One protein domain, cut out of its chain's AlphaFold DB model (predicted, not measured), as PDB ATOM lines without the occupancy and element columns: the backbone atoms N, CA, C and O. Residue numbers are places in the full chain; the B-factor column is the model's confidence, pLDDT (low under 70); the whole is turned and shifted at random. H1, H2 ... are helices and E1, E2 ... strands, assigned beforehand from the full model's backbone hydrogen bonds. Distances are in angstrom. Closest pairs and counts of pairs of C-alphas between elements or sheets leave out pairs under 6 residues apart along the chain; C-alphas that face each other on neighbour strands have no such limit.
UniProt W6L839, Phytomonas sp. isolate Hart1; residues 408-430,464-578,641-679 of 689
ATOM      1  N   VAL A 408      78.943  35.855 144.889       81.81
ATOM      2  CA  VAL A 408      78.869  37.277 145.211       81.81
ATOM      3  C   VAL A 408      77.466  37.771 144.907       81.81
ATOM      4  O   VAL A 408      76.916  37.532 143.831       81.81
ATOM      5  N   GLY A 409      76.865  38.413 145.900       80.56
ATOM      6  CA  GLY A 409      75.589  39.087 145.768       80.56
ATOM      7  C   GLY A 409      75.818  40.550 145.439       80.56
ATOM      8  O   GLY A 409      76.591  41.228 146.117       80.56
ATOM      9  N   TYR A 410      75.081  41.052 144.459       75.75
ATOM     10  CA  TYR A 410      75.004  42.474 144.164       75.75
ATOM     11  C   TYR A 410      73.571  42.966 144.330       75.75
ATOM     12  O   TYR A 410      72.617  42.306 143.908       75.75
ATOM     13  N   TYR A 411      73.423  44.145 144.925       76.62
ATOM     14  CA  TYR A 411      72.215  44.954 144.805       76.62
ATOM     15  C   TYR A 411      72.548  46.104 143.864       76.62
ATOM     16  O   TYR A 411      73.476  46.870 144.121       76.62
ATOM     17  N   GLU A 412      71.824  46.181 142.749       72.44
ATOM     18  CA  GLU A 412      72.178  47.060 141.630       72.44
ATOM     19  C   GLU A 412      73.619  46.786 141.161       72.44
ATOM     20  O   GLU A 412      73.863  45.727 140.584       72.44
ATOM     21  N   ASN A 413      74.567  47.684 141.445       67.94
ATOM     22  CA  ASN A 413      75.985  47.535 141.096       67.94
ATOM     23  C   ASN A 413      76.910  47.474 142.324       67.94
ATOM     24  O   ASN A 413      78.130  47.470 142.173       67.94
ATOM     25  N   GLN A 414      76.355  47.449 143.537       70.06
ATOM     26  CA  GLN A 414      77.135  47.366 144.766       70.06
ATOM     27  C   GLN A 414      77.239  45.910 145.213       70.06
ATOM     28  O   GLN A 414      76.223  45.222 145.318       70.06
ATOM     29  N   CYS A 415      78.458  45.443 145.489       77.62
ATOM     30  CA  CYS A 415      78.665  44.158 146.150       77.62
ATOM     31  C   CYS A 415      78.103  44.253 147.571       77.62
ATOM     32  O   CYS A 415      78.550  45.071 148.372       77.62
ATOM     33  N   ILE A 416      77.090  43.443 147.865       77.75
ATOM     34  CA  ILE A 416      76.380  43.473 149.149       77.75
ATOM     35  C   ILE A 416      76.807  42.351 150.080       77.75
ATOM     36  O   ILE A 416      76.576  42.431 151.286       77.75
ATOM     37  N   GLY A 417      77.427  41.308 149.538       79.94
ATOM     38  CA  GLY A 417      77.954  40.238 150.350       79.94
ATOM     39  C   GLY A 417      78.514  39.078 149.555       79.94
ATOM     40  O   GLY A 417      78.252  38.906 148.364       79.94
ATOM     41  N   ILE A 418      79.264  38.255 150.269       85.94
ATOM     42  CA  ILE A 418      79.907  37.050 149.768       85.94
ATOM     43  C   ILE A 418      79.309  35.867 150.523       85.94
ATOM     44  O   ILE A 418      79.295  35.858 151.754       85.94
ATOM     45  N   PHE A 419      78.806  34.873 149.797       85.75
ATOM     46  CA  PHE A 419      78.391  33.594 150.359       85.75
ATOM     47  C   PHE A 419      79.509  32.573 150.185       85.75
ATOM     48  O   PHE A 419      79.931  32.294 149.062       85.75
ATOM     49  N   ARG A 420      79.959  31.985 151.293       82.12
ATOM     50  CA  ARG A 420      81.016  30.974 151.313       82.12
ATOM     51  C   ARG A 420      80.746  29.972 152.431       82.12
ATOM     52  O   ARG A 420      80.511  30.369 153.567       82.12
ATOM     53  N   ARG A 421      80.783  28.670 152.117       77.31
ATOM     54  CA  ARG A 421      80.614  27.566 153.091       77.31
ATOM     55  C   ARG A 421      79.355  27.685 153.973       77.31
ATOM     56  O   ARG A 421      79.413  27.467 155.175       77.31
ATOM     57  N   GLY A 422      78.215  28.055 153.386       77.00
ATOM     58  CA  GLY A 422      76.958  28.205 154.135       77.00
ATOM     59  C   GLY A 422      76.827  29.524 154.905       77.00
ATOM     60  O   GLY A 422      75.772  29.786 155.472       77.00
ATOM     61  N   GLN A 423      77.853  30.374 154.894       82.56
ATOM     62  CA  GLN A 423      77.899  31.630 155.634       82.56
ATOM     63  C   GLN A 423      77.875  32.820 154.678       82.56
ATOM     64  O   GLN A 423      78.388  32.742 153.560       82.56
ATOM     65  N   ILE A 424      77.269  33.924 155.113       82.75
ATOM     66  CA  ILE A 424      77.252  35.194 154.382       82.75
ATOM     67  C   ILE A 424      78.089  36.237 155.123       82.75
ATOM     68  O   ILE A 424      77.959  36.409 156.339       82.75
ATOM     69  N   TYR A 425      78.898  36.975 154.377       83.69
ATOM     70  CA  TYR A 425      79.684  38.099 154.874       83.69
ATOM     71  C   TYR A 425      79.288  39.371 154.119       83.69
ATOM     72  O   TYR A 425      79.115  39.317 152.906       83.69
ATOM     73  N   CYS A 426      79.098  40.491 154.817       79.69
ATOM     74  CA  CYS A 426      78.555  41.760 154.301       79.69
ATOM     75  C   CYS A 426      79.464  42.945 154.694       79.69
ATOM     76  O   CYS A 426      80.234  42.837 155.642       79.69
ATOM     77  N   GLN A 427      79.408  44.073 153.984       68.94
ATOM     78  CA  GLN A 427      80.230  45.253 154.306       68.94
ATOM     79  C   GLN A 427      79.772  45.890 155.644       68.94
ATOM     80  O   GLN A 427      78.591  45.841 155.969       68.94
ATOM     81  N   GLY A 428      80.679  46.450 156.450       55.91
ATOM     82  CA  GLY A 428      80.444  46.749 157.878       55.91
ATOM     83  C   GLY A 428      79.389  47.801 158.267       55.91
ATOM     84  O   GLY A 428      79.152  47.978 159.456       55.91
ATOM     85  N   GLU A 429      78.717  48.457 157.320       50.97
ATOM     86  CA  GLU A 429      77.713  49.501 157.593       50.97
ATOM     87  C   GLU A 429      76.329  49.155 157.028       50.97
ATOM     88  O   GLU A 429      75.700  49.943 156.325       50.97
ATOM     89  N   TRP A 430      75.817  47.964 157.344       53.03
ATOM     90  CA  TRP A 430      74.429  47.623 157.033       53.03
ATOM     91  C   TRP A 430      73.677  47.248 158.303       53.03
ATOM     92  O   TRP A 430      74.186  46.450 159.090       53.03
ATOM     93  N   PRO A 464      60.996  46.465 151.981       52.28
ATOM     94  CA  PRO A 464      61.227  46.906 150.614       52.28
ATOM     95  C   PRO A 464      60.131  46.350 149.699       52.28
ATOM     96  O   PRO A 464      59.865  45.152 149.638       52.28
ATOM     97  N   LYS A 465      59.446  47.245 148.979       57.59
ATOM     98  CA  LYS A 465      58.309  46.863 148.122       57.59
ATOM     99  C   LYS A 465      58.741  45.949 146.975       57.59
ATOM    100  O   LYS A 465      57.935  45.168 146.466       57.59
ATOM    101  N   THR A 466      59.992  46.053 146.541       60.75
ATOM    102  CA  THR A 466      60.615  45.203 145.525       60.75
ATOM    103  C   THR A 466      62.122  45.213 145.746       60.75
ATOM    104  O   THR A 466      62.681  46.269 146.022       60.75
ATOM    105  N   LEU A 467      62.765  44.055 145.617       71.94
ATOM    106  CA  LEU A 467      64.211  43.903 145.720       71.94
ATOM    107  C   LEU A 467      64.729  43.146 144.497       71.94
ATOM    108  O   LEU A 467      64.170  42.107 144.150       71.94
ATOM    109  N   SER A 468      65.779  43.669 143.863       74.88
ATOM    110  CA  SER A 468      66.474  43.035 142.741       74.88
ATOM    111  C   SER A 468      67.894  42.705 143.167       74.88
ATOM    112  O   SER A 468      68.657  43.608 143.502       74.88
ATOM    113  N   LEU A 469      68.245  41.426 143.151       80.62
ATOM    114  CA  LEU A 469      69.578  40.952 143.494       80.62
ATOM    115  C   LEU A 469      70.181  40.214 142.309       80.62
ATOM    116  O   LEU A 469      69.482  39.438 141.660       80.62
ATOM    117  N   LYS A 470      71.463  40.452 142.043       81.81
ATOM    118  CA  LYS A 470      72.250  39.697 141.069       81.81
ATOM    119  C   LYS A 470      73.180  38.746 141.815       81.81
ATOM    120  O   LYS A 470      73.827  39.155 142.778       81.81
ATOM    121  N   LEU A 471      73.210  37.489 141.398       81.00
ATOM    122  CA  LEU A 471      74.085  36.449 141.923       81.00
ATOM    123  C   LEU A 471      75.179  36.170 140.895       81.00
ATOM    124  O   LEU A 471      74.876  35.963 139.729       81.00
ATOM    125  N   GLU A 472      76.440  36.136 141.298       79.12
ATOM    126  CA  GLU A 472      77.534  35.739 140.406       79.12
ATOM    127  C   GLU A 472      78.375  34.648 141.056       79.12
ATOM    128  O   GLU A 472      78.592  34.666 142.270       79.12
ATOM    129  N   SER A 473      78.838  33.695 140.246       71.44
ATOM    130  CA  SER A 473      79.875  32.759 140.673       71.44
ATOM    131  C   SER A 473      81.204  33.501 140.700       71.44
ATOM    132  O   SER A 473      81.567  34.156 139.726       71.44
ATOM    133  N   LEU A 474      81.924  33.419 141.812       65.00
ATOM    134  CA  LEU A 474      83.232  34.038 141.941       65.00
ATOM    135  C   LEU A 474      84.298  33.133 141.317       65.00
ATOM    136  O   LEU A 474      84.526  32.033 141.813       65.00
ATOM    137  N   GLU A 475      84.967  33.596 140.259       55.00
ATOM    138  CA  GLU A 475      85.974  32.797 139.540       55.00
ATOM    139  C   GLU A 475      87.359  32.770 140.218       55.00
ATOM    140  O   GLU A 475      88.177  31.925 139.872       55.00
ATOM    141  N   SER A 476      87.639  33.637 141.205       52.41
ATOM    142  CA  SER A 476      88.702  33.477 142.230       52.41
ATOM    143  C   SER A 476      88.885  34.751 143.081       52.41
ATOM    144  O   SER A 476      88.710  35.867 142.604       52.41
ATOM    145  N   GLY A 477      89.283  34.593 144.354       56.19
ATOM    146  CA  GLY A 477      90.194  35.544 145.020       56.19
ATOM    147  C   GLY A 477      89.660  36.637 145.962       56.19
ATOM    148  O   GLY A 477      90.487  37.311 146.571       56.19
ATOM    149  N   LEU A 478      88.349  36.837 146.161       57.75
ATOM    150  CA  LEU A 478      87.889  37.806 147.177       57.75
ATOM    151  C   LEU A 478      88.130  37.270 148.598       57.75
ATOM    152  O   LEU A 478      87.534  36.271 149.015       57.75
ATOM    153  N   SER A 479      89.000  37.953 149.345       65.75
ATOM    154  CA  SER A 479      89.185  37.717 150.778       65.75
ATOM    155  C   SER A 479      87.928  38.127 151.548       65.75
ATOM    156  O   SER A 479      87.287  39.129 151.232       65.75
ATOM    157  N   THR A 480      87.581  37.357 152.581       66.69
ATOM    158  CA  THR A 480      86.547  37.736 153.558       66.69
ATOM    159  C   THR A 480      87.085  38.694 154.625       66.69
ATOM    160  O   THR A 480      86.328  39.118 155.495       66.69
ATOM    161  N   GLU A 481      88.376  39.044 154.588       68.81
ATOM    162  CA  GLU A 481      88.955  40.050 155.481       68.81
ATOM    163  C   GLU A 481      88.275  41.411 155.276       68.81
ATOM    164  O   GLU A 481      88.113  41.881 154.152       68.81
ATOM    165  N   GLY A 482      87.828  42.026 156.373       67.81
ATOM    166  CA  GLY A 482      87.084  43.290 156.355       67.81
ATOM    167  C   GLY A 482      85.564  43.160 156.166       67.81
ATOM    168  O   GLY A 482      84.870  44.176 156.201       67.81
ATOM    169  N   TRP A 483      85.025  41.944 156.015       78.62
ATOM    170  CA  TRP A 483      83.581  41.701 155.925       78.62
ATOM    171  C   TRP A 483      82.992  41.212 157.262       78.62
ATOM    172  O   TRP A 483      83.601  40.429 157.988       78.62
ATOM    173  N   VAL A 484      81.772  41.646 157.578       80.69
ATOM    174  CA  VAL A 484      81.021  41.303 158.797       80.69
ATOM    175  C   VAL A 484      80.105  40.107 158.549       80.69
ATOM    176  O   VAL A 484      79.426  40.033 157.528       80.69
ATOM    177  N   PHE A 485      80.040  39.174 159.498       80.44
ATOM    178  CA  PHE A 485      79.140  38.022 159.425       80.44
ATOM    179  C   PHE A 485      77.664  38.453 159.442       80.44
ATOM    180  O   PHE A 485      77.210  39.109 160.378       80.44
ATOM    181  N   GLY A 486      76.906  38.079 158.407       73.19
ATOM    182  CA  GLY A 486      75.509  38.490 158.228       73.19
ATOM    183  C   GLY A 486      74.464  37.410 158.538       73.19
ATOM    184  O   GLY A 486      73.284  37.739 158.681       73.19
ATOM    185  N   GLY A 487      74.863  36.138 158.649       83.06
ATOM    186  CA  GLY A 487      73.946  35.010 158.847       83.06
ATOM    187  C   GLY A 487      74.404  33.684 158.237       83.06
ATOM    188  O   GLY A 487      75.506  33.559 157.699       83.06
ATOM    189  N   GLU A 488      73.539  32.675 158.328       84.06
ATOM    190  CA  GLU A 488      73.888  31.290 158.003       84.06
ATOM    191  C   GLU A 488      72.746  30.549 157.293       84.06
ATOM    192  O   GLU A 488      71.554  30.777 157.540       84.06
ATOM    193  N   LEU A 489      73.140  29.641 156.400       83.50
ATOM    194  CA  LEU A 489      72.284  28.695 155.708       83.50
ATOM    195  C   LEU A 489      72.485  27.289 156.278       83.50
ATOM    196  O   LEU A 489      73.504  26.648 156.029       83.50
ATOM    197  N   LEU A 490      71.485  26.787 156.996       83.31
ATOM    198  CA  LEU A 490      71.574  25.533 157.742       83.31
ATOM    199  C   LEU A 490      70.687  24.457 157.113       83.31
ATOM    200  O   LEU A 490      69.520  24.700 156.810       83.31
ATOM    201  N   ARG A 491      71.216  23.248 156.916       71.06
ATOM    202  CA  ARG A 491      70.450  22.108 156.388       71.06
ATOM    203  C   ARG A 491      69.966  21.230 157.534       71.06
ATOM    204  O   ARG A 491      70.747  20.886 158.410       71.06
ATOM    205  N   GLU A 492      68.704  20.817 157.485       64.56
ATOM    206  CA  GLU A 492      68.155  19.841 158.433       64.56
ATOM    207  C   GLU A 492      68.014  18.466 157.759       64.56
ATOM    208  O   GLU A 492      67.639  18.357 156.582       64.56
ATOM    209  N   SER A 493      68.367  17.405 158.488       52.41
ATOM    210  CA  SER A 493      68.682  16.083 157.934       52.41
ATOM    211  C   SER A 493      67.568  15.030 158.019       52.41
ATOM    212  O   SER A 493      67.737  13.967 157.428       52.41
ATOM    213  N   ARG A 494      66.414  15.256 158.669       51.25
ATOM    214  CA  ARG A 494      65.507  14.130 159.010       51.25
ATOM    215  C   ARG A 494      64.061  14.216 158.519       51.25
ATOM    216  O   ARG A 494      63.121  14.051 159.286       51.25
ATOM    217  N   HIS A 495      63.860  14.335 157.205       46.44
ATOM    218  CA  HIS A 495      62.627  13.817 156.597       46.44
ATOM    219  C   HIS A 495      62.936  13.137 155.252       46.44
ATOM    220  O   HIS A 495      63.357  13.824 154.318       46.44
ATOM    221  N   PRO A 496      62.687  11.818 155.093       45.78
ATOM    222  CA  PRO A 496      63.126  11.047 153.917       45.78
ATOM    223  C   PRO A 496      62.566  11.591 152.594       45.78
ATOM    224  O   PRO A 496      63.173  11.456 151.539       45.78
ATOM    225  N   ILE A 497      61.422  12.277 152.663       47.53
ATOM    226  CA  ILE A 497      60.704  12.816 151.498       47.53
ATOM    227  C   ILE A 497      60.930  14.336 151.304       47.53
ATOM    228  O   ILE A 497      60.672  14.877 150.224       47.53
ATOM    229  N   HIS A 498      61.414  15.066 152.320       55.50
ATOM    230  CA  HIS A 498      61.465  16.536 152.300       55.50
ATOM    231  C   HIS A 498      62.781  17.081 152.857       55.50
ATOM    232  O   HIS A 498      63.056  16.968 154.045       55.50
ATOM    233  N   ARG A 499      63.568  17.744 152.004       71.75
ATOM    234  CA  ARG A 499      64.760  18.486 152.437       71.75
ATOM    235  C   ARG A 499      64.343  19.868 152.942       71.75
ATOM    236  O   ARG A 499      63.661  20.593 152.204       71.75
ATOM    237  N   HIS A 500      64.758  20.211 154.160       83.06
ATOM    238  CA  HIS A 500      64.526  21.512 154.782       83.06
ATOM    239  C   HIS A 500      65.833  22.295 154.885       83.06
ATOM    240  O   HIS A 500      66.906  21.718 155.075       83.06
ATOM    241  N   VAL A 501      65.726  23.610 154.720       86.75
ATOM    242  CA  VAL A 501      66.830  24.554 154.857       86.75
ATOM    243  C   VAL A 501      66.352  25.740 155.688       86.75
ATOM    244  O   VAL A 501      65.301  26.312 155.400       86.75
ATOM    245  N   ILE A 502      67.104  26.078 156.728       87.00
ATOM    246  CA  ILE A 502      66.823  27.155 157.673       87.00
ATOM    247  C   ILE A 502      67.737  28.332 157.330       87.00
ATOM    248  O   ILE A 502      68.947  28.165 157.192       87.00
ATOM    249  N   LEU A 503      67.153  29.520 157.186       88.88
ATOM    250  CA  LEU A 503      67.879  30.774 156.998       88.88
ATOM    251  C   LEU A 503      67.813  31.548 158.306       88.88
ATOM    252  O   LEU A 503      66.714  31.920 158.739       88.88
ATOM    253  N   CYS A 504      68.964  31.815 158.913       86.62
ATOM    254  CA  CYS A 504      69.065  32.613 160.127       86.62
ATOM    255  C   CYS A 504      69.990  33.820 159.948       86.62
ATOM    256  O   CYS A 504      70.822  33.870 159.042       86.62
ATOM    257  N   ASP A 505      69.784  34.831 160.788       83.94
ATOM    258  CA  ASP A 505      70.654  36.007 160.839       83.94
ATOM    259  C   ASP A 505      71.946  35.741 161.624       83.94
ATOM    260  O   ASP A 505      72.172  34.644 162.138       83.94
ATOM    261  N   ALA A 506      72.796  36.763 161.727       81.75
ATOM    262  CA  ALA A 506      74.058  36.705 162.460       81.75
ATOM    263  C   ALA A 506      73.908  36.285 163.938       81.75
ATOM    264  O   ALA A 506      74.852  35.763 164.525       81.75
ATOM    265  N   MET A 507      72.722  36.459 164.538       81.56
ATOM    266  CA  MET A 507      72.415  36.035 165.911       81.56
ATOM    267  C   MET A 507      71.826  34.615 165.984       81.56
ATOM    268  O   MET A 507      71.311  34.216 167.028       81.56
ATOM    269  N   ARG A 508      71.830  33.867 164.873       85.94
ATOM    270  CA  ARG A 508      71.162  32.567 164.700       85.94
ATOM    271  C   ARG A 508      69.663  32.594 165.020       85.94
ATOM    272  O   ARG A 508      69.083  31.567 165.375       85.94
ATOM    273  N   LYS A 509      68.995  33.738 164.833       86.62
ATOM    274  CA  LYS A 509      67.527  33.811 164.870       86.62
ATOM    275  C   LYS A 509      66.984  33.389 163.511       86.62
ATOM    276  O   LYS A 509      67.333  33.971 162.482       86.62
ATOM    277  N   ALA A 510      66.131  32.371 163.488       88.00
ATOM    278  CA  ALA A 510      65.552  31.863 162.253       88.00
ATOM    279  C   ALA A 510      64.595  32.891 161.638       88.00
ATOM    280  O   ALA A 510      63.704  33.418 162.304       88.00
ATOM    281  N   ARG A 511      64.762  33.155 160.341       88.25
ATOM    282  CA  ARG A 511      63.927  34.086 159.571       88.25
ATOM    283  C   ARG A 511      63.027  33.347 158.593       88.25
ATOM    284  O   ARG A 511      61.830  33.628 158.526       88.25
ATOM    285  N   PHE A 512      63.579  32.363 157.884       89.81
ATOM    286  CA  PHE A 512      62.832  31.565 156.917       89.81
ATOM    287  C   PHE A 512      63.192  30.084 156.988       89.81
ATOM    288  O   PHE A 512      64.310  29.719 157.336       89.81
ATOM    289  N   VAL A 513      62.239  29.240 156.598       89.50
ATOM    290  CA  VAL A 513      62.433  27.806 156.379       89.50
ATOM    291  C   VAL A 513      61.951  27.455 154.978       89.50
ATOM    292  O   VAL A 513      60.811  27.733 154.598       89.50
ATOM    293  N   LEU A 514      62.829  26.845 154.194       90.06
ATOM    294  CA  LEU A 514      62.585  26.422 152.823       90.06
ATOM    295  C   LEU A 514      62.401  24.907 152.800       90.06
ATOM    296  O   LEU A 514      63.294  24.156 153.178       90.06
ATOM    297  N   ARG A 515      61.244  24.447 152.320       87.69
ATOM    298  CA  ARG A 515      60.919  23.023 152.176       87.69
ATOM    299  C   ARG A 515      60.865  22.629 150.710       87.69
ATOM    300  O   ARG A 515      59.982  23.078 149.974       87.69
ATOM    301  N   LYS A 516      61.754  21.733 150.290       83.44
ATOM    302  CA  LYS A 516      61.761  21.174 148.931       83.44
ATOM    303  C   LYS A 516      60.804  19.990 148.818       83.44
ATOM    304  O   LYS A 516      60.815  19.076 149.641       83.44
ATOM    305  N   SER A 517      59.996  19.981 147.760       80.88
ATOM    306  CA  SER A 517      59.183  18.834 147.355       80.88
ATOM    307  C   SER A 517      59.561  18.431 145.935       80.88
ATOM    308  O   SER A 517      59.214  19.124 144.979       80.88
ATOM    309  N   ILE A 518      60.265  17.302 145.816       73.19
ATOM    310  CA  ILE A 518      60.689  16.741 144.524       73.19
ATOM    311  C   ILE A 518      59.456  16.317 143.716       73.19
ATOM    312  O   ILE A 518      59.272  16.796 142.604       73.19
ATOM    313  N   LEU A 519      58.552  15.540 144.327       71.75
ATOM    314  CA  LEU A 519      57.318  15.045 143.696       71.75
ATOM    315  C   LEU A 519      56.458  16.154 143.075       71.75
ATOM    316  O   LEU A 519      55.908  15.991 141.995       71.75
ATOM    317  N   ARG A 520      56.332  17.299 143.758       73.06
ATOM    318  CA  ARG A 520      55.504  18.424 143.292       73.06
ATOM    319  C   ARG A 520      56.303  19.476 142.513       73.06
ATOM    320  O   ARG A 520      55.762  20.553 142.279       73.06
ATOM    321  N   ARG A 521      57.582  19.207 142.205       77.25
ATOM    322  CA  ARG A 521      58.557  20.128 141.582       77.25
ATOM    323  C   ARG A 521      58.431  21.562 142.109       77.25
ATOM    324  O   ARG A 521      58.289  22.512 141.341       77.25
ATOM    325  N   ARG A 522      58.432  21.719 143.438       85.19
ATOM    326  CA  ARG A 522      58.240  23.026 144.084       85.19
ATOM    327  C   ARG A 522      59.042  23.189 145.366       85.19
ATOM    328  O   ARG A 522      59.246  22.230 146.116       85.19
ATOM    329  N   LEU A 523      59.395  24.432 145.666       87.50
ATOM    330  CA  LEU A 523      59.991  24.850 146.934       87.50
ATOM    331  C   LEU A 523      58.973  25.693 147.701       87.50
ATOM    332  O   LEU A 523      58.417  26.636 147.152       87.50
ATOM    333  N   THR A 524      58.688  25.360 148.953       89.31
ATOM    334  CA  THR A 524      57.772  26.140 149.796       89.31
ATOM    335  C   THR A 524      58.565  26.977 150.785       89.31
ATOM    336  O   THR A 524      59.425  26.434 151.469       89.31
ATOM    337  N   ILE A 525      58.262  28.273 150.865       90.62
ATOM    338  CA  ILE A 525      58.937  29.221 151.753       90.62
ATOM    339  C   ILE A 525      58.007  29.546 152.920       90.62
ATOM    340  O   ILE A 525      56.886  30.037 152.726       90.62
ATOM    341  N   TYR A 526      58.487  29.277 154.127       88.88
ATOM    342  CA  TYR A 526      57.843  29.620 155.385       88.88
ATOM    343  C   TYR A 526      58.625  30.741 156.060       88.88
ATOM    344  O   TYR A 526      59.846  30.677 156.145       88.88
ATOM    345  N   GLN A 527      57.925  31.761 156.543       88.19
ATOM    346  CA  GLN A 527      58.494  32.788 157.406       88.19
ATOM    347  C   GLN A 527      58.267  32.383 158.862       88.19
ATOM    348  O   GLN A 527      57.139  32.036 159.227       88.19
ATOM    349  N   ILE A 528      59.318  32.427 159.678       86.56
ATOM    350  CA  ILE A 528      59.205  32.223 161.124       86.56
ATOM    351  C   ILE A 528      58.698  33.523 161.754       86.56
ATOM    352  O   ILE A 528      59.199  34.608 161.463       86.56
ATOM    353  N   VAL A 529      57.661  33.420 162.579       80.31
ATOM    354  CA  VAL A 529      57.061  34.555 163.281       80.31
ATOM    355  C   VAL A 529      57.703  34.662 164.659       80.31
ATOM    356  O   VAL A 529      57.573  33.752 165.473       80.31
ATOM    357  N   GLY A 530      58.362  35.791 164.927       75.88
ATOM    358  CA  GLY A 530      59.086  36.042 166.175       75.88
ATOM    359  C   GLY A 530      60.600  35.855 166.034       75.88
ATOM    360  O   GLY A 530      61.140  35.916 164.932       75.88
ATOM    361  N   ASN A 531      61.282  35.657 167.165       77.75
ATOM    362  CA  ASN A 531      62.740  35.517 167.256       77.75
ATOM    363  C   ASN A 531      63.139  34.105 167.729       77.75
ATOM    364  O   ASN A 531      63.911  33.967 168.676       77.75
ATOM    365  N   SER A 532      62.596  33.056 167.105       85.56
ATOM    366  CA  SER A 532      62.988  31.677 167.428       85.56
ATOM    367  C   SER A 532      64.466  31.451 167.107       85.56
ATOM    368  O   SER A 532      64.903  31.681 165.977       85.56
ATOM    369  N   SER A 533      65.232  31.003 168.100       87.44
ATOM    370  CA  SER A 533      66.648  30.674 167.936       87.44
ATOM    371  C   SER A 533      66.812  29.298 167.294       87.44
ATOM    372  O   SER A 533      66.039  28.382 167.585       87.44
ATOM    373  N   VAL A 534      67.811  29.148 166.426       87.44
ATOM    374  CA  VAL A 534      68.177  27.844 165.867       87.44
ATOM    375  C   VAL A 534      68.965  27.052 166.906       87.44
ATOM    376  O   VAL A 534      70.026  27.480 167.363       87.44
ATOM    377  N   GLN A 535      68.466  25.872 167.257       85.25
ATOM    378  CA  GLN A 535      69.164  24.925 168.117       85.25
ATOM    379  C   GLN A 535      70.058  24.024 167.269       85.25
ATOM    380  O   GLN A 535      69.704  23.657 166.154       85.25
ATOM    381  N   THR A 536      71.247  23.694 167.774       84.44
ATOM    382  CA  THR A 536      72.160  22.731 167.141       84.44
ATOM    383  C   THR A 536      72.487  21.649 168.155       84.44
ATOM    384  O   THR A 536      72.975  21.967 169.238       84.44
ATOM    385  N   ASN A 537      72.182  20.392 167.840       80.25
ATOM    386  CA  ASN A 537      72.464  19.283 168.749       80.25
ATOM    387  C   ASN A 537      73.929  18.812 168.643       80.25
ATOM    388  O   ASN A 537      74.695  19.258 167.787       80.25
ATOM    389  N   SER A 538      74.324  17.880 169.513       77.19
ATOM    390  CA  SER A 538      75.673  17.290 169.527       77.19
ATOM    391  C   SER A 538      76.048  16.564 168.229       77.19
ATOM    392  O   SER A 538      77.229  16.382 167.954       77.19
ATOM    393  N   SER A 539      75.056  16.188 167.418       75.06
ATOM    394  CA  SER A 539      75.226  15.574 166.097       75.06
ATOM    395  C   SER A 539      75.249  16.602 164.953       75.06
ATOM    396  O   SER A 539      75.131  16.212 163.796       75.06
ATOM    397  N   GLN A 540      75.397  17.902 165.258       71.88
ATOM    398  CA  GLN A 540      75.373  19.014 164.291       71.88
ATOM    399  C   GLN A 540      74.057  19.127 163.503       71.88
ATOM    400  O   GLN A 540      74.016  19.679 162.408       71.88
ATOM    401  N   GLU A 541      72.952  18.625 164.054       75.25
ATOM    402  CA  GLU A 541      71.637  18.789 163.442       75.25
ATOM    403  C   GLU A 541      71.010  20.094 163.922       75.25
ATOM    404  O   GLU A 541      70.999  20.388 165.122       75.25
ATOM    405  N   HIS A 542      70.483  20.866 162.974       83.88
ATOM    406  CA  HIS A 542      69.889  22.171 163.231       83.88
ATOM    407  C   HIS A 542      68.368  22.084 163.219       83.88
ATOM    408  O   HIS A 542      67.794  21.632 162.230       83.88
ATOM    409  N   SER A 543      67.726  22.576 164.272       83.56
ATOM    410  CA  SER A 543      66.269  22.634 164.381       83.56
ATOM    411  C   SER A 543      65.812  24.009 164.855       83.56
ATOM    412  O   SER A 543      66.543  24.761 165.504       83.56
ATOM    413  N   VAL A 544      64.581  24.371 164.507       86.12
ATOM    414  CA  VAL A 544      63.936  25.578 165.017       86.12
ATOM    415  C   VAL A 544      62.481  25.280 165.331       86.12
ATOM    416  O   VAL A 544      61.731  24.806 164.478       86.12
ATOM    417  N   GLU A 545      62.068  25.611 166.550       82.62
ATOM    418  CA  GLU A 545      60.674  25.532 166.964       82.62
ATOM    419  C   GLU A 545      60.060  26.936 167.008       82.62
ATOM    420  O   GLU A 545      60.603  27.881 167.590       82.62
ATOM    421  N   GLY A 546      58.929  27.110 166.326       80.44
ATOM    422  CA  GLY A 546      58.278  28.409 166.245       80.44
ATOM    423  C   GLY A 546      57.030  28.419 165.375       80.44
ATOM    424  O   GLY A 546      56.854  27.607 164.459       80.44
ATOM    425  N   LYS A 547      56.157  29.398 165.642       83.44
ATOM    426  CA  LYS A 547      55.021  29.688 164.763       83.44
ATOM    427  C   LYS A 547      55.557  30.141 163.412       83.44
ATOM    428  O   LYS A 547      56.416  31.012 163.337       83.44
ATOM    429  N   HIS A 548      55.024  29.573 162.339       84.94
ATOM    430  CA  HIS A 548      55.474  29.880 160.991       84.94
ATOM    431  C   HIS A 548      54.297  30.044 160.039       84.94
ATOM    432  O   HIS A 548      53.235  29.444 160.203       84.94
ATOM    433  N   VAL A 549      54.492  30.871 159.018       84.50
ATOM    434  CA  VAL A 549      53.478  31.148 158.002       84.50
ATOM    435  C   VAL A 549      54.060  30.844 156.635       84.50
ATOM    436  O   VAL A 549      55.120  31.342 156.272       84.50
ATOM    437  N   LYS A 550      53.351  30.040 155.840       86.56
ATOM    438  CA  LYS A 550      53.681  29.858 154.424       86.56
ATOM    439  C   LYS A 550      53.479  31.186 153.696       86.56
ATOM    440  O   LYS A 550      52.345  31.659 153.625       86.56
ATOM    441  N   VAL A 551      54.549  31.753 153.148       85.62
ATOM    442  CA  VAL A 551      54.528  33.065 152.478       85.62
ATOM    443  C   VAL A 551      54.635  32.953 150.964       85.62
ATOM    444  O   VAL A 551      54.079  33.788 150.256       85.62
ATOM    445  N   ALA A 552      55.290  31.906 150.456       87.19
ATOM    446  CA  ALA A 552      55.481  31.750 149.022       87.19
ATOM    447  C   ALA A 552      55.733  30.305 148.582       87.19
ATOM    448  O   ALA A 552      56.054  29.428 149.390       87.19
ATOM    449  N   VAL A 553      55.597  30.062 147.277       87.94
ATOM    450  CA  VAL A 553      56.028  28.819 146.625       87.94
ATOM    451  C   VAL A 553      56.775  29.144 145.346       87.94
ATOM    452  O   VAL A 553      56.277  29.896 144.513       87.94
ATOM    453  N   VAL A 554      57.945  28.536 145.191       86.94
ATOM    454  CA  VAL A 554      58.736  28.560 143.967       86.94
ATOM    455  C   VAL A 554      58.337  27.370 143.098       86.94
ATOM    456  O   VAL A 554      58.330  26.232 143.576       86.94
ATOM    457  N   VAL A 555      57.983  27.634 141.844       84.12
ATOM    458  CA  VAL A 555      57.530  26.640 140.857       84.12
ATOM    459  C   VAL A 555      58.234  26.869 139.513       84.12
ATOM    460  O   VAL A 555      58.728  27.980 139.274       84.12
ATOM    461  N   PRO A 556      58.291  25.858 138.619       74.88
ATOM    462  CA  PRO A 556      58.799  26.083 137.275       74.88
ATOM    463  C   PRO A 556      57.902  27.076 136.518       74.88
ATOM    464  O   PRO A 556      56.715  27.227 136.838       74.88
ATOM    465  N   PRO A 557      58.438  27.762 135.497       66.88
ATOM    466  CA  PRO A 557      57.618  28.566 134.602       66.88
ATOM    467  C   PRO A 557      56.551  27.687 133.914       66.88
ATOM    468  O   PRO A 557      56.816  26.518 133.635       66.88
ATOM    469  N   PRO A 558      55.356  28.227 133.599       58.28
ATOM    470  CA  PRO A 558      54.317  27.481 132.891       58.28
ATOM    471  C   PRO A 558      54.848  26.895 131.577       58.28
ATOM    472  O   PRO A 558      55.584  27.571 130.846       58.28
ATOM    473  N   SER A 559      54.441  25.656 131.288       49.28
ATOM    474  CA  SER A 559      55.007  24.711 130.310       49.28
ATOM    475  C   SER A 559      54.977  25.130 128.831       49.28
ATOM    476  O   SER A 559      55.374  24.355 127.972       49.28
ATOM    477  N   SER A 560      54.588  26.363 128.501       46.06
ATOM    478  CA  SER A 560      54.637  26.907 127.136       46.06
ATOM    479  C   SER A 560      55.808  27.866 126.876       46.06
ATOM    480  O   SER A 560      55.816  28.535 125.845       46.06
ATOM    481  N   SER A 561      56.776  28.009 127.800       50.44
ATOM    482  CA  SER A 561      57.749  29.116 127.718       50.44
ATOM    483  C   SER A 561      59.193  28.874 128.180       50.44
ATOM    484  O   SER A 561      59.876  29.864 128.431       50.44
ATOM    485  N   SER A 562      59.705  27.642 128.301       45.09
ATOM    486  CA  SER A 562      61.091  27.476 128.778       45.09
ATOM    487  C   SER A 562      61.907  26.402 128.064       45.09
ATOM    488  O   SER A 562      61.588  25.224 128.163       45.09
ATOM    489  N   SER A 563      63.003  26.832 127.431       50.31
ATOM    490  CA  SER A 563      64.189  26.022 127.120       50.31
ATOM    491  C   SER A 563      65.286  26.164 128.192       50.31
ATOM    492  O   SER A 563      66.347  25.569 128.048       50.31
ATOM    493  N   ASP A 564      65.062  26.966 129.248       55.31
ATOM    494  CA  ASP A 564      66.052  27.256 130.294       55.31
ATOM    495  C   ASP A 564      65.649  26.618 131.643       55.31
ATOM    496  O   ASP A 564      64.679  27.050 132.282       55.31
ATOM    497  N   PRO A 565      66.376  25.587 132.105       53.81
ATOM    498  CA  PRO A 565      66.063  24.862 133.332       53.81
ATOM    499  C   PRO A 565      66.503  25.596 134.616       53.81
ATOM    500  O   PRO A 565      66.264  25.092 135.714       53.81
ATOM    501  N   THR A 566      67.154  26.764 134.523       60.38
ATOM    502  CA  THR A 566      67.532  27.596 135.689       60.38
ATOM    503  C   THR A 566      66.438  28.574 136.119       60.38
ATOM    504  O   THR A 566      66.477  29.100 137.230       60.38
ATOM    505  N   ARG A 567      65.430  28.790 135.268       73.44
ATOM    506  CA  ARG A 567      64.356  29.754 135.504       73.44
ATOM    507  C   ARG A 567      63.342  29.241 136.527       73.44
ATOM    508  O   ARG A 567      62.830  28.128 136.407       73.44
ATOM    509  N   TRP A 568      62.955  30.102 137.465       83.75
ATOM    510  CA  TRP A 568      61.889  29.817 138.428       83.75
ATOM    511  C   TRP A 568      61.040  31.049 138.750       83.75
ATOM    512  O   TRP A 568      61.480  32.190 138.595       83.75
ATOM    513  N   ILE A 569      59.788  30.826 139.167       83.62
ATOM    514  CA  ILE A 569      58.851  31.887 139.570       83.62
ATOM    515  C   ILE A 569      58.376  31.678 141.003       83.62
ATOM    516  O   ILE A 569      58.213  30.545 141.448       83.62
ATOM    517  N   ILE A 570      58.109  32.776 141.706       84.56
ATOM    518  CA  ILE A 570      57.608  32.788 143.077       84.56
ATOM    519  C   ILE A 570      56.147  33.237 143.081       84.56
ATOM    520  O   ILE A 570      55.812  34.339 142.640       84.56
ATOM    521  N   LEU A 571      55.276  32.396 143.628       83.19
ATOM    522  CA  LEU A 571      53.846  32.646 143.777       83.19
ATOM    523  C   LEU A 571      53.486  32.974 145.231       83.19
ATOM    524  O   LEU A 571      54.032  32.378 146.162       83.19
ATOM    525  N   ASN A 572      52.537  33.892 145.418       81.19
ATOM    526  CA  ASN A 572      51.978  34.265 146.721       81.19
ATOM    527  C   ASN A 572      50.921  33.257 147.217       81.19
ATOM    528  O   ASN A 572      50.302  32.547 146.429       81.19
ATOM    529  N   LYS A 573      50.684  33.243 148.530       68.00
ATOM    530  CA  LYS A 573      49.885  32.320 149.353       68.00
ATOM    531  C   LYS A 573      48.448  31.995 148.878       68.00
ATOM    532  O   LYS A 573      47.923  30.971 149.309       68.00
ATOM    533  N   ASN A 574      47.809  32.787 148.012       54.56
ATOM    534  CA  ASN A 574      46.374  32.643 147.707       54.56
ATOM    535  C   ASN A 574      46.095  31.574 146.624       54.56
ATOM    536  O   ASN A 574      46.337  31.808 145.443       54.56
ATOM    537  N   ASN A 575      45.585  30.414 147.066       48.12
ATOM    538  CA  ASN A 575      45.119  29.233 146.314       48.12
ATOM    539  C   ASN A 575      45.949  28.826 145.087       48.12
ATOM    540  O   ASN A 575      45.734  29.259 143.959       48.12
ATOM    541  N   MET A 576      46.895  27.929 145.364       52.94
ATOM    542  CA  MET A 576      47.920  27.436 144.456       52.94
ATOM    543  C   MET A 576      47.548  26.068 143.884       52.94
ATOM    544  O   MET A 576      47.996  25.039 144.398       52.94
ATOM    545  N   ASP A 577      46.782  26.082 142.798       46.00
ATOM    546  CA  ASP A 577      46.773  24.990 141.827       46.00
ATOM    547  C   ASP A 577      47.366  25.522 140.507       46.00
ATOM    548  O   ASP A 577      46.785  26.438 139.911       46.00
ATOM    549  N   PRO A 578      48.539  25.030 140.056       42.31
ATOM    550  CA  PRO A 578      49.170  25.487 138.817       42.31
ATOM    551  C   PRO A 578      48.278  25.311 137.574       42.31
ATOM    552  O   PRO A 578      48.512  25.992 136.575       42.31
ATOM    553  N   LYS A 641      49.070  35.525 142.849       71.62
ATOM    554  CA  LYS A 641      49.895  36.622 142.318       71.62
ATOM    555  C   LYS A 641      51.366  36.202 142.258       71.62
ATOM    556  O   LYS A 641      51.903  35.721 143.256       71.62
ATOM    557  N   VAL A 642      52.024  36.409 141.115       74.56
ATOM    558  CA  VAL A 642      53.489  36.291 141.000       74.56
ATOM    559  C   VAL A 642      54.119  37.424 141.807       74.56
ATOM    560  O   VAL A 642      53.814  38.590 141.566       74.56
ATOM    561  N   ILE A 643      54.965  37.074 142.771       78.69
ATOM    562  CA  ILE A 643      55.649  38.014 143.676       78.69
ATOM    563  C   ILE A 643      57.169  37.966 143.522       78.69
ATOM    564  O   ILE A 643      57.892  38.591 144.287       78.69
ATOM    565  N   GLY A 644      57.668  37.215 142.547       77.25
ATOM    566  CA  GLY A 644      59.088  37.167 142.248       77.25
ATOM    567  C   GLY A 644      59.414  36.194 141.131       77.25
ATOM    568  O   GLY A 644      58.582  35.371 140.745       77.25
ATOM    569  N   PHE A 645      60.620  36.299 140.595       81.00
ATOM    570  CA  PHE A 645      61.157  35.380 139.595       81.00
ATOM    571  C   PHE A 645      62.683  35.457 139.573       81.00
ATOM    572  O   PHE A 645      63.254  36.434 140.051       81.00
ATOM    573  N   TYR A 646      63.308  34.442 138.987       80.31
ATOM    574  CA  TYR A 646      64.737  34.410 138.699       80.31
ATOM    575  C   TYR A 646      64.978  34.106 137.236       80.31
ATOM    576  O   TYR A 646      64.402  33.159 136.687       80.31
ATOM    577  N   GLU A 647      65.800  34.930 136.606       72.69
ATOM    578  CA  GLU A 647      66.186  34.787 135.209       72.69
ATOM    579  C   GLU A 647      67.554  35.443 135.005       72.69
ATOM    580  O   GLU A 647      67.735  36.595 135.394       72.69
ATOM    581  N   LYS A 648      68.498  34.721 134.381       68.69
ATOM    582  CA  LYS A 648      69.861  35.211 134.083       68.69
ATOM    583  C   LYS A 648      70.583  35.767 135.315       68.69
ATOM    584  O   LYS A 648      71.076  36.890 135.302       68.69
ATOM    585  N   ASP A 649      70.541  34.990 136.388       72.75
ATOM    586  CA  ASP A 649      71.188  35.288 137.665       72.75
ATOM    587  C   ASP A 649      70.692  36.523 138.412       72.75
ATOM    588  O   ASP A 649      71.310  36.986 139.365       72.75
ATOM    589  N   ILE A 650      69.515  37.019 138.031       71.81
ATOM    590  CA  ILE A 650      68.831  38.103 138.722       71.81
ATOM    591  C   ILE A 650      67.573  37.552 139.382       71.81
ATOM    592  O   ILE A 650      66.681  37.049 138.697       71.81
ATOM    593  N   ALA A 651      67.481  37.686 140.705       79.06
ATOM    594  CA  ALA A 651      66.273  37.416 141.472       79.06
ATOM    595  C   ALA A 651      65.524  38.714 141.780       79.06
ATOM    596  O   ALA A 651      66.079  39.644 142.367       79.06
ATOM    597  N   LEU A 652      64.233  38.739 141.459       75.31
ATOM    598  CA  LEU A 652      63.311  39.769 141.920       75.31
ATOM    599  C   LEU A 652      62.414  39.201 143.022       75.31
ATOM    600  O   LEU A 652      61.732  38.200 142.801       75.31
ATOM    601  N   PHE A 653      62.353  39.874 144.169       76.88
ATOM    602  CA  PHE A 653      61.445  39.557 145.273       76.88
ATOM    603  C   PHE A 653      60.497  40.724 145.546       76.88
ATOM    604  O   PHE A 653      60.888  41.886 145.467       76.88
ATOM    605  N   GLN A 654      59.252  40.425 145.909       70.69
ATOM    606  CA  GLN A 654      58.260  41.406 146.342       70.69
ATOM    607  C   GLN A 654      57.587  40.972 147.643       70.69
ATOM    608  O   GLN A 654      57.440  39.781 147.935       70.69
ATOM    609  N   GLY A 655      57.112  41.960 148.402       72.88
ATOM    610  CA  GLY A 655      56.343  41.731 149.623       72.88
ATOM    611  C   GLY A 655      57.173  41.038 150.714       72.88
ATOM    612  O   GLY A 655      58.306  41.445 150.944       72.88
ATOM    613  N   PRO A 656      56.656  39.996 151.394       65.94
ATOM    614  CA  PRO A 656      57.271  39.433 152.605       65.94
ATOM    615  C   PRO A 656      58.632  38.748 152.384       65.94
ATOM    616  O   PRO A 656      59.297  38.397 153.353       65.94
ATOM    617  N   LEU A 657      59.044  38.530 151.128       71.19
ATOM    618  CA  LEU A 657      60.345  37.942 150.776       71.19
ATOM    619  C   LEU A 657      61.449  38.983 150.556       71.19
ATOM    620  O   LEU A 657      62.632  38.653 150.639       71.19
ATOM    621  N   ALA A 658      61.072  40.228 150.265       66.12
ATOM    622  CA  ALA A 658      61.995  41.348 150.215       66.12
ATOM    623  C   ALA A 658      62.217  41.803 151.664       66.12
ATOM    624  O   ALA A 658      61.523  42.683 152.165       66.12
ATOM    625  N   SER A 659      63.106  41.099 152.370       65.50
ATOM    626  CA  SER A 659      63.449  41.369 153.764       65.50
ATOM    627  C   SER A 659      64.029  42.774 153.908       65.50
ATOM    628  O   SER A 659      64.668  43.291 152.997       65.50
ATOM    629  N   ILE A 660      63.853  43.372 155.086       56.62
ATOM    630  CA  ILE A 660      64.520  44.630 155.460       56.62
ATOM    631  C   ILE A 660      66.038  44.408 155.583       56.62
ATOM    632  O   ILE A 660      66.828  45.321 155.373       56.62
ATOM    633  N   SER A 661      66.448  43.173 155.885       72.56
ATOM    634  CA  SER A 661      67.850  42.771 155.902       72.56
ATOM    635  C   SER A 661      68.259  42.264 154.520       72.56
ATOM    636  O   SER A 661      67.902  41.152 154.118       72.56
ATOM    637  N   LEU A 662      69.032  43.087 153.809       72.31
ATOM    638  CA  LEU A 662      69.659  42.753 152.532       72.31
ATOM    639  C   LEU A 662      70.502  41.458 152.604       72.31
ATOM    640  O   LEU A 662      70.357  40.635 151.697       72.31
ATOM    641  N   PRO A 663      71.252  41.180 153.699       78.44
ATOM    642  CA  PRO A 663      71.898  39.882 153.913       78.44
ATOM    643  C   PRO A 663      70.929  38.693 153.882       78.44
ATOM    644  O   PRO A 663      71.179  37.691 153.217       78.44
ATOM    645  N   ILE A 664      69.777  38.802 154.551       80.38
ATOM    646  CA  ILE A 664      68.777  37.725 154.578       80.38
ATOM    647  C   ILE A 664      68.136  37.526 153.201       80.38
ATOM    648  O   ILE A 664      67.860  36.394 152.805       80.38
ATOM    649  N   SER A 665      67.913  38.603 152.448       84.19
ATOM    650  CA  SER A 665      67.425  38.494 151.072       84.19
ATOM    651  C   SER A 665      68.467  37.911 150.114       84.19
ATOM    652  O   SER A 665      68.102  37.129 149.235       84.19
ATOM    653  N   PHE A 666      69.753  38.210 150.309       83.62
ATOM    654  CA  PHE A 666      70.837  37.563 149.572       83.62
ATOM    655  C   PHE A 666      70.923  36.066 149.912       83.62
ATOM    656  O   PHE A 666      70.902  35.237 149.001       83.62
ATOM    657  N   LEU A 667      70.862  35.697 151.199       82.19
ATOM    658  CA  LEU A 667      70.749  34.299 151.633       82.19
ATOM    659  C   LEU A 667      69.534  33.603 151.010       82.19
ATOM    660  O   LEU A 667      69.657  32.476 150.539       82.19
ATOM    661  N   MET A 668      68.373  34.263 150.943       85.94
ATOM    662  CA  MET A 668      67.176  33.734 150.273       85.94
ATOM    663  C   MET A 668      67.432  33.425 148.795       85.94
ATOM    664  O   MET A 668      67.085  32.338 148.333       85.94
ATOM    665  N   MET A 669      68.078  34.333 148.060       86.75
ATOM    666  CA  MET A 669      68.431  34.118 146.654       86.75
ATOM    667  C   MET A 669      69.382  32.932 146.467       86.75
ATOM    668  O   MET A 669      69.109  32.060 145.638       86.75
ATOM    669  N   VAL A 670      70.457  32.864 147.259       83.31
ATOM    670  CA  VAL A 670      71.415  31.745 147.230       83.31
ATOM    671  C   VAL A 670      70.702  30.430 147.543       83.31
ATOM    672  O   VAL A 670      70.851  29.448 146.819       83.31
ATOM    673  N   SER A 671      69.847  30.424 148.567       83.06
ATOM    674  CA  SER A 671      69.104  29.236 148.996       83.06
ATOM    675  C   SER A 671      68.189  28.704 147.902       83.06
ATOM    676  O   SER A 671      68.202  27.508 147.614       83.06
ATOM    677  N   ILE A 672      67.400  29.574 147.263       84.50
ATOM    678  CA  ILE A 672      66.514  29.150 146.175       84.50
ATOM    679  C   ILE A 672      67.352  28.633 145.003       84.50
ATOM    680  O   ILE A 672      67.038  27.568 144.479       84.50
ATOM    681  N   THR A 673      68.444  29.313 144.648       81.25
ATOM    682  CA  THR A 673      69.332  28.910 143.546       81.25
ATOM    683  C   THR A 673      69.952  27.533 143.788       81.25
ATOM    684  O   THR A 673      69.823  26.645 142.944       81.25
ATOM    685  N   LEU A 674      70.524  27.294 144.972       78.50
ATOM    686  CA  LEU A 674      71.117  26.006 145.349       78.50
ATOM    687  C   LEU A 674      70.073  24.883 145.443       78.50
ATOM    688  O   LEU A 674      70.301  23.751 145.003       78.50
ATOM    689  N   MET A 675      68.900  25.164 146.015       76.62
ATOM    690  CA  MET A 675      67.850  24.155 146.177       76.62
ATOM    691  C   MET A 675      67.157  23.815 144.850       76.62
ATOM    692  O   MET A 675      66.769  22.652 144.657       76.62
ATOM    693  N   TRP A 676      67.027  24.796 143.951       76.81
ATOM    694  CA  TRP A 676      66.433  24.652 142.622       76.81
ATOM    695  C   TRP A 676      67.390  24.028 141.608       76.81
ATOM    696  O   TRP A 676      66.982  23.116 140.898       76.81
ATOM    697  N   GLY A 677      68.666  24.431 141.580       65.06
ATOM    698  CA  GLY A 677      69.683  23.823 140.711       65.06
ATOM    699  C   GLY A 677      69.762  22.307 140.908       65.06
ATOM    700  O   GLY A 677      69.694  21.536 139.956       65.06
ATOM    701  N   ASN A 678      69.695  21.864 142.164       58.44
ATOM    702  CA  ASN A 678      69.631  20.451 142.540       58.44
ATOM    703  C   ASN A 678      68.276  19.760 142.252       58.44
ATOM    704  O   ASN A 678      68.041  18.651 142.731       58.44
ATOM    705  N   MET A 679      67.301  20.409 141.604       61.22
ATOM    706  CA  MET A 679      66.127  19.726 141.025       61.22
ATOM    707  C   MET A 679      66.404  19.184 139.616       61.22
ATOM    708  O   MET A 679      65.625  18.351 139.165       61.22
TER     709      MET A 679
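Overview. This is residues 408 to 430, 464 to 578 and 641 to 679 of the 689 residues of a protein of Phytomonas sp. isolate Hart1 (UniProt W6L839). A closed barrel of twelve antiparallel strands, E1 to E12, wraps round one helix, H1, which fills its inside. Round the ring run E1, E2, E3, E5, E6, E7, E8, E9, E10, E11, E12, E4 and back to E1. The printed part has 177 residues, with the twelve strands in number order along the chain and then H1; its class is mostly strand. It is compact, with a radius of gyration of the C-alphas of 15.8 A and spans of 46 by 39 by 29 A.

Along the chain. Find C-alpha 408 at (78.869, 37.277, 145.211); there E1, residues 408 to 411, begins, and E2, residues 414 to 420, and E3, residues 423 to 426, follow. After the first cut come E4, residues 466 to 473, 23.4 A long, and E5, residues 484 to 492, 25.0 A long. Read on to E6, residues 499 to 505, E7, residues 510 to 517, E8, residues 522 to 528, E9, residues 548 to 555, and E10, residues 568 to 572. After the second cut come E11, residues 642 to 647, and E12, residues 650 to 654. H1, residues 662 to 677, runs 22.3 A to C-alpha 677 at (69.683, 23.823, 140.711).

Arrangement. Two stretches of the barrel are meanders, each strand the antiparallel neighbour of the one before: E1 to E3 and E5 to E10. In the hairpin of E1 and E2, N 409 and O 417 are within hydrogen-bond range at 2.9 A; in that of E7 and E8, N 513 and O 526 at 2.8 A. E3 and E5, one from each meander, are antiparallel neighbours, with N 426 and O 484 within hydrogen-bond range at 2.8 A. E10 and E11 pair with N 570 and O 644 at 2.8 A, and the hairpin of E11 and E12 with N 654 and O 643 at 2.8 A. E4 has E12 on one side, with N 469 and O 651 at 2.9 A, and E1 on the other side, with N 410 and O 470 at 2.8 A. The barrel curls round residues 662 to 676 of H1: the closest C-alphas of E5 and H1, Gly 486 and Pro 663, are 5.8 A apart, and those of E12 and H1, Ala 651 and Met 669, 6.5 A. In H1 every O i to N i+4 pair is within hydrogen-bond range.

Size, cuts and confidence. The two C-alphas farthest apart, those of Ser 538 and Ser 560, are 48.3 A apart; they lie in the long links E8 to E9 and E9 to E10. Residues 431 to 463 and 579 to 640 are not printed; the C-alphas across these cuts are 14.7 A and 11.7 A apart. The mean pLDDT of the printed part is 74.4, with 48 residues under 70, among them 474 to 482 and 557 to 566.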